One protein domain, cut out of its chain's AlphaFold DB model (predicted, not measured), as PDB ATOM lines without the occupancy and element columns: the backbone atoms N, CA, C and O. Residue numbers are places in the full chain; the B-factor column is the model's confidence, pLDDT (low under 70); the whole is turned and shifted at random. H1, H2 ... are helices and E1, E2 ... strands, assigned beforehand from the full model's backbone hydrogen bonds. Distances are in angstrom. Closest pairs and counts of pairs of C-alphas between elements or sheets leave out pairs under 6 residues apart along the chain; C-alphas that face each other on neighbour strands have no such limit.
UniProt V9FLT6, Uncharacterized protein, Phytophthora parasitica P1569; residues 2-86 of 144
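AT A GLANCE: This is residues 2 to 86 of the 144 residues of an uncharacterized protein of Phytophthora parasitica P1569 (UniProt V9FLT6). A long, slender hairpin of two antiparallel strands, E1 and E2, has one long helix, H3, running alongside it, with few close contacts between them. The long link of residues 42 to 60 gathers at one end of H3, H2 stands near its other end, and residues 2 to 15, with H1, stick out as an arm on the side away from the hairpin. The printed part has 85 residues with three named helices followed by two named strands, H1 H2 H3 E1 E2, and the class is mixed, helices and strands. The whole is loose, with a radius of gyration of the C-alphas of 15.5 A, and flat, spanning 41 by 37 by 20 A; without the arm the body spans 41 by 19 by 19 A.

HOW THE PARTS SIT: E1, residues 61 to 71, and E2, residues 76 to 85, form a hairpin, antiparallel at 163 degrees between their directions. C-alphas 68 and 79 face each other at 4.2 A. N 69 and O 78 are within hydrogen-bond range at 2.8 A, as are N 82 and O 65 at 2.8 A. H3, residues 23 to 41, comes closest to E2 at the C-alphas of Phe 30 and Leu 77, 7.2 A apart. H3 and E1 are near each other, with 8 pairs of C-alphas within 10 A. H2, residues 13 to 19, is close to H3 but not clearly touching; their closest C-alphas are those of Ile 19 and Ile 25, 7.5 A apart, and they run opposite ways at a steep tilt of 65 degrees. H2 is apart from E1 and E2. H1, residues 3 to 8, is apart from H2, H3, E1 and E2. In H2 and H3 every O i to N i+4 pair is within hydrogen-bond range; in H1 0 of 2 are, beside 2 of 3 O i to N i+3 pairs.

IN THESE COORDINATES: E1 is 27.0 A long from first to last C-alpha, beginning at C-alpha 61 (236.481, 136.764, 155.929). E2 is 28.2 A long and ends at C-alpha 85 (236.152, 132.375, 154.663). H3 is 25.9 A long, from C-alpha 23 (227.404, 141.088, 185.934) to C-alpha 41. H2 is 10.0 A and H1 9.4 A long.

THE WHOLE: The two C-alphas farthest apart, those of Ala 53 and Ser 73, are 42.0 A apart. The printed part has no cut. The link from H3 to E1 is long, with 19 residues; in it residues 44 to 45 pair with residues 50 to 51, antiparallel. The other links are tight. The mean pLDDT of the printed part is 81.7; residues 2 to 20 and 73 to 74 are under 70, and H1 has a mean of 48.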
ATOM      1  N   ASN A   2     255.644 148.495 173.454       45.69
ATOM      2  CA  ASN A   2     255.059 149.453 174.400       45.69
ATOM      3  C   ASN A   2     254.699 148.810 175.749       45.69
ATOM      4  O   ASN A   2     253.898 147.879 175.802       45.69
ATOM      5  N   SER A   3     255.229 149.377 176.833       50.94
ATOM      6  CA  SER A   3     255.010 148.985 178.235       50.94
ATOM      7  C   SER A   3     253.538 148.977 178.678       50.94
ATOM      8  O   SER A   3     253.191 148.276 179.626       50.94
ATOM      9  N   GLY A   4     252.655 149.694 177.972       47.16
ATOM     10  CA  GLY A   4     251.220 149.756 178.276       47.16
ATOM     11  C   GLY A   4     250.452 148.447 178.038       47.16
ATOM     12  O   GLY A   4     249.544 148.131 178.801       47.16
ATOM     13  N   LEU A   5     250.835 147.639 177.041       45.41
ATOM     14  CA  LEU A   5     250.145 146.371 176.737       45.41
ATOM     15  C   LEU A   5     250.389 145.298 177.807       45.41
ATOM     16  O   LEU A   5     249.509 144.497 178.111       45.41
ATOM     17  N   GLN A   6     251.573 145.313 178.416       46.84
ATOM     18  CA  GLN A   6     251.979 144.346 179.435       46.84
ATOM     19  C   GLN A   6     251.246 144.579 180.767       46.84
ATOM     20  O   GLN A   6     250.943 143.636 181.498       46.84
ATOM     21  N   GLN A   7     250.885 145.833 181.050       48.50
ATOM     22  CA  GLN A   7     250.146 146.208 182.255       48.50
ATOM     23  C   GLN A   7     248.661 145.809 182.180       48.50
ATOM     24  O   GLN A   7     248.097 145.402 183.193       48.50
ATOM     25  N   CYS A   8     248.053 145.817 180.985       46.88
ATOM     26  CA  CYS A   8     246.670 145.361 180.776       46.88
ATOM     27  C   CYS A   8     246.460 143.857 181.018       46.88
ATOM     28  O   CYS A   8     245.345 143.441 181.321       46.88
ATOM     29  N   LEU A   9     247.509 143.039 180.902       51.62
ATOM     30  CA  LEU A   9     247.410 141.576 180.976       51.62
ATOM     31  C   LEU A   9     247.720 141.003 182.370       51.62
ATOM     32  O   LEU A   9     247.624 139.795 182.573       51.62
ATOM     33  N   THR A  10     248.079 141.843 183.344       51.44
ATOM     34  CA  THR A  10     248.529 141.378 184.667       51.44
ATOM     35  C   THR A  10     247.396 141.430 185.695       51.44
ATOM     36  O   THR A  10     247.452 142.180 186.668       51.44
ATOM     37  N   TYR A  11     246.350 140.627 185.499       60.84
ATOM     38  CA  TYR A  11     245.333 140.405 186.530       60.84
ATOM     39  C   TYR A  11     245.466 138.996 187.104       60.84
ATOM     40  O   TYR A  11     245.471 138.002 186.381       60.84
ATOM     41  N   THR A  12     245.587 138.899 188.427       59.97
ATOM     42  CA  THR A  12     245.569 137.606 189.115       59.97
ATOM     43  C   THR A  12     244.166 137.003 189.036       59.97
ATOM     44  O   THR A  12     243.170 137.725 189.026       59.97
ATOM     45  N   LYS A  13     244.067 135.668 189.047       53.09
ATOM     46  CA  LYS A  13     242.783 134.944 189.063       53.09
ATOM     47  C   LYS A  13     241.829 135.444 190.162       53.09
ATOM     48  O   LYS A  13     240.630 135.523 189.936       53.09
ATOM     49  N   ALA A  14     242.369 135.819 191.324       55.38
ATOM     50  CA  ALA A  14     241.599 136.391 192.429       55.38
ATOM     51  C   ALA A  14     241.004 137.767 192.086       55.38
ATOM     52  O   ALA A  14     239.832 138.005 192.351       55.38
ATOM     53  N   LYS A  15     241.777 138.645 191.435       59.00
ATOM     54  CA  LYS A  15     241.317 139.979 191.029       59.00
ATOM     55  C   LYS A  15     240.313 139.922 189.877       59.00
ATOM     56  O   LYS A  15     239.363 140.693 189.859       59.00
ATOM     57  N   LEU A  16     240.479 138.968 188.957       61.88
ATOM     58  CA  LEU A  16     239.459 138.657 187.950       61.88
ATOM     59  C   LEU A  16     238.174 138.124 188.599       61.88
ATOM     60  O   LEU A  16     237.091 138.500 188.175       61.88
ATOM     61  N   GLY A  17     238.289 137.302 189.648       59.84
ATOM     62  CA  GLY A  17     237.146 136.799 190.416       59.84
ATOM     63  C   GLY A  17     236.387 137.884 191.188       59.84
ATOM     64  O   GLY A  17     235.172 137.802 191.299       59.84
ATOM     65  N   GLU A  18     237.081 138.913 191.675       59.44
ATOM     66  CA  GLU A  18     236.463 140.081 192.318       59.44
ATOM     67  C   GLU A  18     235.767 140.993 191.295       59.44
ATOM     68  O   GLU A  18     234.640 141.411 191.509       59.44
ATOM     69  N   ILE A  19     236.378 141.238 190.131       59.28
ATOM     70  CA  ILE A  19     235.720 141.960 189.024       59.28
ATOM     71  C   ILE A  19     234.496 141.178 188.510       59.28
ATOM     72  O   ILE A  19     233.502 141.776 188.098       59.28
ATOM     73  N   ALA A  20     234.536 139.844 188.594       64.88
ATOM     74  CA  ALA A  20     233.449 138.961 188.185       64.88
ATOM     75  C   ALA A  20     232.194 139.026 189.081       64.88
ATOM     76  O   ALA A  20     231.209 138.350 188.787       64.88
ATOM     77  N   THR A  21     232.191 139.825 190.156       70.69
ATOM     78  CA  THR A  21     231.006 139.992 191.013       70.69
ATOM     79  C   THR A  21     229.991 140.997 190.471       70.69
ATOM     80  O   THR A  21     228.869 141.031 190.967       70.69
ATOM     81  N   ASP A  22     230.363 141.815 189.477       82.62
ATOM     82  CA  ASP A  22     229.443 142.727 188.788       82.62
ATOM     83  C   ASP A  22     229.080 142.170 187.392       82.62
ATOM     84  O   ASP A  22     229.899 142.229 186.463       82.62
ATOM     85  N   PRO A  23     227.849 141.651 187.207       82.19
ATOM     86  CA  PRO A  23     227.404 141.088 185.934       82.19
ATOM     87  C   PRO A  23     227.430 142.097 184.781       82.19
ATOM     88  O   PRO A  23     227.672 141.719 183.635       82.19
ATOM     89  N   TYR A  24     227.202 143.384 185.068       85.31
ATOM     90  CA  TYR A  24     227.222 144.426 184.049       85.31
ATOM     91  C   TYR A  24     228.639 144.633 183.513       85.31
ATOM     92  O   TYR A  24     228.847 144.661 182.299       85.31
ATOM     93  N   ILE A  25     229.630 144.722 184.402       85.00
ATOM     94  CA  ILE A  25     231.035 144.883 184.003       85.00
ATOM     95  C   ILE A  25     231.525 143.655 183.234       85.00
ATOM     96  O   ILE A  25     232.204 143.807 182.217       85.00
ATOM     97  N   CYS A  26     231.113 142.453 183.642       84.62
ATOM     98  CA  CYS A  26     231.397 141.224 182.899       84.62
ATOM     99  C   CYS A  26     230.838 141.272 181.474       84.62
ATOM    100  O   CYS A  26     231.557 140.965 180.522       84.62
ATOM    101  N   ALA A  27     229.584 141.705 181.312       87.62
ATOM    102  CA  ALA A  27     228.955 141.831 180.002       87.62
ATOM    103  C   ALA A  27     229.658 142.865 179.111       87.62
ATOM    104  O   ALA A  27     229.899 142.603 177.934       87.62
ATOM    105  N   ARG A  28     230.059 144.016 179.670       89.56
ATOM    106  CA  ARG A  28     230.825 145.037 178.935       89.56
ATOM    107  C   ARG A  28     232.205 144.540 178.515       89.56
ATOM    108  O   ARG A  28     232.650 144.849 177.413       89.56
ATOM    109  N   TYR A  29     232.877 143.784 179.378       88.75
ATOM    110  CA  TYR A  29     234.175 143.200 179.058       88.75
ATOM    111  C   TYR A  29     234.064 142.132 177.963       88.75
ATOM    112  O   TYR A  29     234.875 142.112 177.042       88.75
ATOM    113  N   PHE A  30     233.033 141.289 178.026       90.62
ATOM    114  CA  PHE A  30     232.732 140.312 176.984       90.62
ATOM    115  C   PHE A  30     232.472 140.976 175.627       90.62
ATOM    116  O   PHE A  30     233.101 140.605 174.641       90.62
ATOM    117  N   ASP A  31     231.612 141.998 175.582       92.44
ATOM    118  CA  ASP A  31     231.329 142.768 174.365       92.44
ATOM    119  C   ASP A  31     232.604 143.398 173.776       92.44
ATOM    120  O   ASP A  31     232.869 143.301 172.578       92.44
ATOM    121  N   TYR A  32     233.465 143.961 174.629       93.25
ATOM    122  CA  TYR A  32     234.767 144.473 174.206       93.25
ATOM    123  C   TYR A  32     235.656 143.382 173.588       93.25
ATOM    124  O   TYR A  32     236.223 143.591 172.516       93.25
ATOM    125  N   LEU A  33     235.764 142.210 174.226       94.00
ATOM    126  CA  LEU A  33     236.543 141.091 173.689       94.00
ATOM    127  C   LEU A  33     235.995 140.597 172.347       94.00
ATOM    128  O   LEU A  33     236.784 140.297 171.450       94.00
ATOM    129  N   MET A  34     234.671 140.547 172.185       94.56
ATOM    130  CA  MET A  34     234.044 140.166 170.920       94.56
ATOM    131  C   MET A  34     234.356 141.168 169.808       94.56
ATOM    132  O   MET A  34     234.714 140.754 168.706       94.56
ATOM    133  N   ASN A  35     234.303 142.472 170.097       94.44
ATOM    134  CA  ASN A  35     234.691 143.505 169.136       94.44
ATOM    135  C   ASN A  35     236.165 143.375 168.733       94.44
ATOM    136  O   ASN A  35     236.473 143.387 167.546       94.44
ATOM    137  N   VAL A  36     237.072 143.147 169.691       94.81
ATOM    138  CA  VAL A  36     238.493 142.895 169.390       94.81
ATOM    139  C   VAL A  36     238.667 141.648 168.522       94.81
ATOM    140  O   VAL A  36     239.439 141.671 167.566       94.81
ATOM    141  N   PHE A  37     237.951 140.561 168.815       95.06
ATOM    142  CA  PHE A  37     238.016 139.347 168.006       95.06
ATOM    143  C   PHE A  37     237.570 139.613 166.560       95.06
ATOM    144  O   PHE A  37     238.276 139.256 165.619       95.06
ATOM    145  N   ILE A  38     236.438 140.292 166.372       95.62
ATOM    146  CA  ILE A  38     235.901 140.613 165.044       95.62
ATOM    147  C   ILE A  38     236.842 141.562 164.282       95.62
ATOM    148  O   ILE A  38     237.172 141.312 163.123       95.62
ATOM    149  N   GLU A  39     237.327 142.622 164.924       94.25
ATOM    150  CA  GLU A  39     238.180 143.614 164.267       94.25
ATOM    151  C   GLU A  39     239.593 143.109 163.976       94.25
ATOM    152  O   GLU A  39     240.166 143.489 162.961       94.25
ATOM    153  N   VAL A  40     240.168 142.279 164.850       93.25
ATOM    154  CA  VAL A  40     241.577 141.868 164.749       93.25
ATOM    155  C   VAL A  40     241.717 140.472 164.158       93.25
ATOM    156  O   VAL A  40     242.495 140.276 163.229       93.25
ATOM    157  N   VAL A  41     240.977 139.486 164.673       93.94
ATOM    158  CA  VAL A  41     241.112 138.090 164.220       93.94
ATOM    159  C   VAL A  41     240.451 137.909 162.860       93.94
ATOM    160  O   VAL A  41     241.063 137.332 161.962       93.94
ATOM    161  N   LEU A  42     239.234 138.434 162.683       95.25
ATOM    162  CA  LEU A  42     238.526 138.351 161.397       95.25
ATOM    163  C   LEU A  42     238.928 139.460 160.415       95.25
ATOM    164  O   LEU A  42     238.581 139.369 159.239       95.25
ATOM    165  N   ASN A  43     239.643 140.483 160.898       96.25
ATOM    166  CA  ASN A  43     239.971 141.720 160.182       96.25
ATOM    167  C   ASN A  43     238.751 142.418 159.559       96.25
ATOM    168  O   ASN A  43     238.797 142.955 158.446       96.25
ATOM    169  N   TRP A  44     237.626 142.385 160.275       95.88
ATOM    170  CA  TRP A  44     236.358 142.914 159.799       95.88
ATOM    171  C   TRP A  44     236.182 144.384 160.179       95.88
ATOM    172  O   TRP A  44     236.408 144.790 161.318       95.88
ATOM    173  N   ASN A  45     235.743 145.202 159.226       94.44
ATOM    174  CA  ASN A  45     235.315 146.566 159.490       94.44
ATOM    175  C   ASN A  45     233.815 146.578 159.808       94.44
ATOM    176  O   ASN A  45     232.983 146.445 158.909       94.44
ATOM    177  N   MET A  46     233.476 146.776 161.084       91.44
ATOM    178  CA  MET A  46     232.089 146.826 161.555       91.44
ATOM    179  C   MET A  46     231.275 147.972 160.940       91.44
ATOM    180  O   MET A  46     230.090 147.790 160.683       91.44
ATOM    181  N   GLU A  47     231.891 149.123 160.651       93.12
ATOM    182  CA  GLU A  47     231.202 150.273 160.045       93.12
ATOM    183  C   GLU A  47     230.905 150.049 158.560       93.12
ATOM    184  O   GLU A  47     229.830 150.392 158.072       93.12
ATOM    185  N   ALA A  48     231.861 149.466 157.833       93.06
ATOM    186  CA  ALA A  48     231.721 149.201 156.403       93.06
ATOM    187  C   ALA A  48     230.980 147.888 156.100       93.06
ATOM    188  O   ALA A  48     230.547 147.681 154.968       93.06
ATOM    189  N   GLY A  49     230.849 146.997 157.088       92.62
ATOM    190  CA  GLY A  49     230.224 145.686 156.919       92.62
ATOM    191  C   GLY A  49     230.999 144.768 155.972       92.62
ATOM    192  O   GLY A  49     230.384 144.004 155.230       92.62
ATOM    193  N   CYS A  50     232.332 144.861 155.954       92.81
ATOM    194  CA  CYS A  50     233.185 144.043 155.093       92.81
ATOM    195  C   CYS A  50     234.587 143.830 155.679       92.81
ATOM    196  O   CYS A  50     235.029 144.567 156.566       92.81
ATOM    197  N   THR A  51     235.314 142.832 155.169       93.31
ATOM    198  CA  THR A  51     236.739 142.650 155.489       93.31
ATOM    199  C   THR A  51     237.571 143.822 154.984       93.31
ATOM    200  O   THR A  51     237.289 144.414 153.939       93.31
ATOM    201  N   ARG A  52     238.636 144.147 155.717       92.00
ATOM    202  CA  ARG A  52     239.644 145.107 155.258       92.00
ATOM    203  C   ARG A  52     240.468 144.508 154.107       92.00
ATOM    204  O   ARG A  52     240.336 143.331 153.778       92.00
ATOM    205  N   ALA A  53     241.283 145.347 153.461       86.38
ATOM    206  CA  ALA A  53     242.036 144.980 152.255       86.38
ATOM    207  C   ALA A  53     243.043 143.839 152.482       86.38
ATOM    208  O   ALA A  53     243.303 143.060 151.568       86.38
ATOM    209  N   GLU A  54     243.600 143.746 153.687       86.19
ATOM    210  CA  GLU A  54     244.436 142.621 154.103       86.19
ATOM    211  C   GLU A  54     243.559 141.524 154.723       86.19
ATOM    212  O   GLU A  54     242.531 141.816 155.337       86.19
ATOM    213  N   GLY A  55     243.941 140.258 154.573       82.25
ATOM    214  CA  GLY A  55     243.281 139.160 155.281       82.25
ATOM    215  C   GLY A  55     243.519 139.236 156.794       82.25
ATOM    216  O   GLY A  55     244.515 139.800 157.248       82.25
ATOM    217  N   GLY A  56     242.596 138.684 157.579       88.75
ATOM    218  CA  GLY A  56     242.791 138.437 159.006       88.75
ATOM    219  C   GLY A  56     243.577 137.155 159.269       88.75
ATOM    220  O   GLY A  56     244.256 136.621 158.392       88.75
ATOM    221  N   LEU A  57     243.445 136.614 160.483       89.94
ATOM    222  CA  LEU A  57     244.084 135.345 160.854       89.94
ATOM    223  C   LEU A  57     243.651 134.192 159.935       89.94
ATOM    224  O   LEU A  57     244.441 133.297 159.645       89.94
ATOM    225  N   PHE A  58     242.401 134.238 159.476       87.44
ATOM    226  CA  PHE A  58     241.810 133.260 158.567       87.44
ATOM    227  C   PHE A  58     241.820 133.716 157.101       87.44
ATOM    228  O   PHE A  58     241.022 133.221 156.312       87.44
ATOM    229  N   ASP A  59     242.697 134.655 156.733       89.75
ATOM    230  CA  ASP A  59     242.696 135.323 155.428       89.75
ATOM    231  C   ASP A  59     241.407 136.153 155.215       89.75
ATOM    232  O   ASP A  59     241.019 136.939 156.084       89.75
ATOM    233  N   CYS A  60     240.743 136.042 154.068       94.19
ATOM    234  CA  CYS A  60     239.626 136.904 153.702       94.19
ATOM    235  C   CYS A  60     238.293 136.396 154.285       94.19
ATOM    236  O   CYS A  60     237.665 135.492 153.730       94.19
ATOM    237  N   THR A  61     237.827 137.007 155.378       94.88
ATOM    238  CA  THR A  61     236.481 136.764 155.929       94.88
ATOM    239  C   THR A  61     235.421 137.422 155.040       94.88
ATOM    240  O   THR A  61     235.423 138.636 154.859       94.88
ATOM    241  N   THR A  62     234.483 136.656 154.486       94.25
ATOM    242  CA  THR A  62     233.426 137.185 153.601       94.25
ATOM    243  C   THR A  62     232.147 137.535 154.350       94.25
ATOM    244  O   THR A  62     231.433 138.453 153.953       94.25
ATOM    245  N   ALA A  63     231.870 136.825 155.440       93.50
ATOM    246  CA  ALA A  63     230.754 137.076 156.337       93.50
ATOM    247  C   ALA A  63     231.005 136.393 157.683       93.50
ATOM    248  O   ALA A  63     231.804 135.462 157.784       93.50
ATOM    249  N   PHE A  64     230.273 136.809 158.710       94.25
ATOM    250  CA  PHE A  64     230.144 136.038 159.936       94.25
ATOM    251  C   PHE A  64     228.743 136.213 160.525       94.25
ATOM    252  O   PHE A  64     228.052 137.193 160.253       94.25
ATOM    253  N   PHE A  65     228.338 135.259 161.349       94.00
ATOM    254  CA  PHE A  65     227.151 135.338 162.188       94.00
ATOM    255  C   PHE A  65     227.556 134.976 163.612       94.00
ATOM    256  O   PHE A  65     228.297 134.015 163.807       94.00
ATOM    257  N   ALA A  66     227.089 135.739 164.596       93.75
ATOM    258  CA  ALA A  66     227.409 135.521 165.998       93.75
ATOM    259  C   ALA A  66     226.137 135.588 166.844       93.75
ATOM    260  O   ALA A  66     225.351 136.524 166.707       93.75
ATOM    261  N   ALA A  67     225.961 134.613 167.731       93.44
ATOM    262  CA  ALA A  67     224.884 134.593 168.710       93.44
ATOM    263  C   ALA A  67     225.477 134.404 170.108       93.44
ATOM    264  O   ALA A  67     226.221 133.448 170.339       93.44
ATOM    265  N   ALA A  68     225.158 135.326 171.016       91.31
ATOM    266  CA  ALA A  68     225.591 135.273 172.405       91.31
ATOM    267  C   ALA A  68     224.485 134.697 173.300       91.31
ATOM    268  O   ALA A  68     223.318 135.070 173.177       91.31
ATOM    269  N   GLU A  69     224.863 133.823 174.225       90.38
ATOM    270  CA  GLU A  69     223.982 133.183 175.198       90.38
ATOM    271  C   GLU A  69     224.628 133.126 176.587       90.38
ATOM    272  O   GLU A  69     225.850 133.185 176.736       90.38
ATOM    273  N   ALA A  70     223.800 133.011 177.625       86.81
ATOM    274  CA  ALA A  70     224.277 132.691 178.963       86.81
ATOM    275  C   ALA A  70     224.404 131.167 179.096       86.81
ATOM    276  O   ALA A  70     223.422 130.440 178.974       86.81
ATOM    277  N   GLN A  71     225.612 130.688 179.367       82.06
ATOM    278  CA  GLN A  71     225.925 129.283 179.581       82.06
ATOM    279  C   GLN A  71     226.095 128.994 181.074       82.06
ATOM    280  O   GLN A  71     226.549 129.857 181.823       82.06
ATOM    281  N   ASN A  72     225.814 127.746 181.469       77.19
ATOM    282  CA  ASN A  72     225.997 127.172 182.809       77.19
ATOM    283  C   ASN A  72     225.181 127.841 183.941       77.19
ATOM    284  O   ASN A  72     224.490 128.837 183.750       77.19
ATOM    285  N   SER A  73     225.243 127.265 185.148       69.62
ATOM    286  CA  SER A  73     224.490 127.740 186.322       69.62
ATOM    287  C   SER A  73     224.957 129.093 186.874       69.62
ATOM    288  O   SER A  73     224.267 129.680 187.701       69.62
ATOM    289  N   THR A  74     226.115 129.588 186.429       68.94
ATOM    290  CA  THR A  74     226.679 130.891 186.816       68.94
ATOM    291  C   THR A  74     226.377 131.998 185.803       68.94
ATOM    292  O   THR A  74     226.705 133.151 186.063       68.94
ATOM    293  N   GLY A  75     225.727 131.677 184.673       75.00
ATOM    294  CA  GLY A  75     225.322 132.663 183.669       75.00
ATOM    295  C   GLY A  75     226.494 133.261 182.887       75.00
ATOM    296  O   GLY A  75     226.449 134.426 182.498       75.00
ATOM    297  N   SER A  76     227.557 132.483 182.674       80.06
ATOM    298  CA  SER A  76     228.726 132.924 181.910       80.06
ATOM    299  C   SER A  76     228.334 133.212 180.466       80.06
ATOM    300  O   SER A  76     227.784 132.340 179.801       80.06
ATOM    301  N   LEU A  77     228.673 134.391 179.950       88.81
ATOM    302  CA  LEU A  77     228.427 134.706 178.545       88.81
ATOM    303  C   LEU A  77     229.298 133.841 177.630       88.81
ATOM    304  O   LEU A  77     230.485 133.626 177.889       88.81
ATOM    305  N   HIS A  78     228.686 133.347 176.563       90.56
ATOM    306  CA  HIS A  78     229.285 132.494 175.553       90.56
ATOM    307  C   HIS A  78     228.776 132.922 174.174       90.56
ATOM    308  O   HIS A  78     227.607 133.271 174.044       90.56
ATOM    309  N   THR A  79     229.634 132.910 173.152       92.25
ATOM    310  CA  THR A  79     229.236 133.223 171.770       92.25
ATOM    311  C   THR A  79     229.543 132.041 170.869       92.25
ATOM    312  O   THR A  79     230.693 131.605 170.799       92.25
ATOM    313  N   HIS A  80     228.543 131.610 170.100       94.12
ATOM    314  CA  HIS A  80     228.745 130.765 168.924       94.12
ATOM    315  C   HIS A  80     228.908 131.651 167.697       94.12
ATOM    316  O   HIS A  80     228.095 132.551 167.470       94.12
ATOM    317  N   MET A  81     229.948 131.399 166.902       93.81
ATOM    318  CA  MET A  81     230.191 132.121 165.656       93.81
ATOM    319  C   MET A  81     230.263 131.164 164.471       93.81
ATOM    320  O   MET A  81     230.956 130.150 164.521       93.81
ATOM    321  N   LEU A  82     229.600 131.537 163.382       92.88
ATOM    322  CA  LEU A  82     229.838 130.996 162.049       92.88
ATOM    323  C   LEU A  82     230.666 132.017 161.277       92.88
ATOM    324  O   LEU A  82     230.290 133.186 161.214       92.88
ATOM    325  N   ILE A  83     231.785 131.585 160.704       93.00
ATOM    326  CA  ILE A  83     232.701 132.447 159.954       93.00
ATOM    327  C   ILE A  83     232.797 131.892 158.537       93.00
ATOM    328  O   ILE A  83     233.168 130.735 158.343       93.00
ATOM    329  N   CYS A  84     232.471 132.719 157.549       92.69
ATOM    330  CA  CYS A  84     232.621 132.393 156.140       92.69
ATOM    331  C   CYS A  84     233.964 132.934 155.655       92.69
ATOM    332  O   CYS A  84     234.214 134.138 155.709       92.69
ATOM    333  N   ILE A  85     234.822 132.041 155.175       92.12
ATOM    334  CA  ILE A  85     236.152 132.375 154.663       92.12
ATOM    335  C   ILE A  85     236.124 132.221 153.146       92.12
ATOM    336  O   ILE A  85     235.514 131.292 152.611       92.12
ATOM    337  N   LYS A  86     236.765 133.148 152.439       91.62
ATOM    338  CA  LYS A  86     236.905 133.087 150.987       91.62
ATOM    339  C   LYS A  86     237.587 131.779 150.570       91.62
ATOM    340  O   LYS A  86     238.494 131.302 151.240       91.62
TER     341      LYS A  86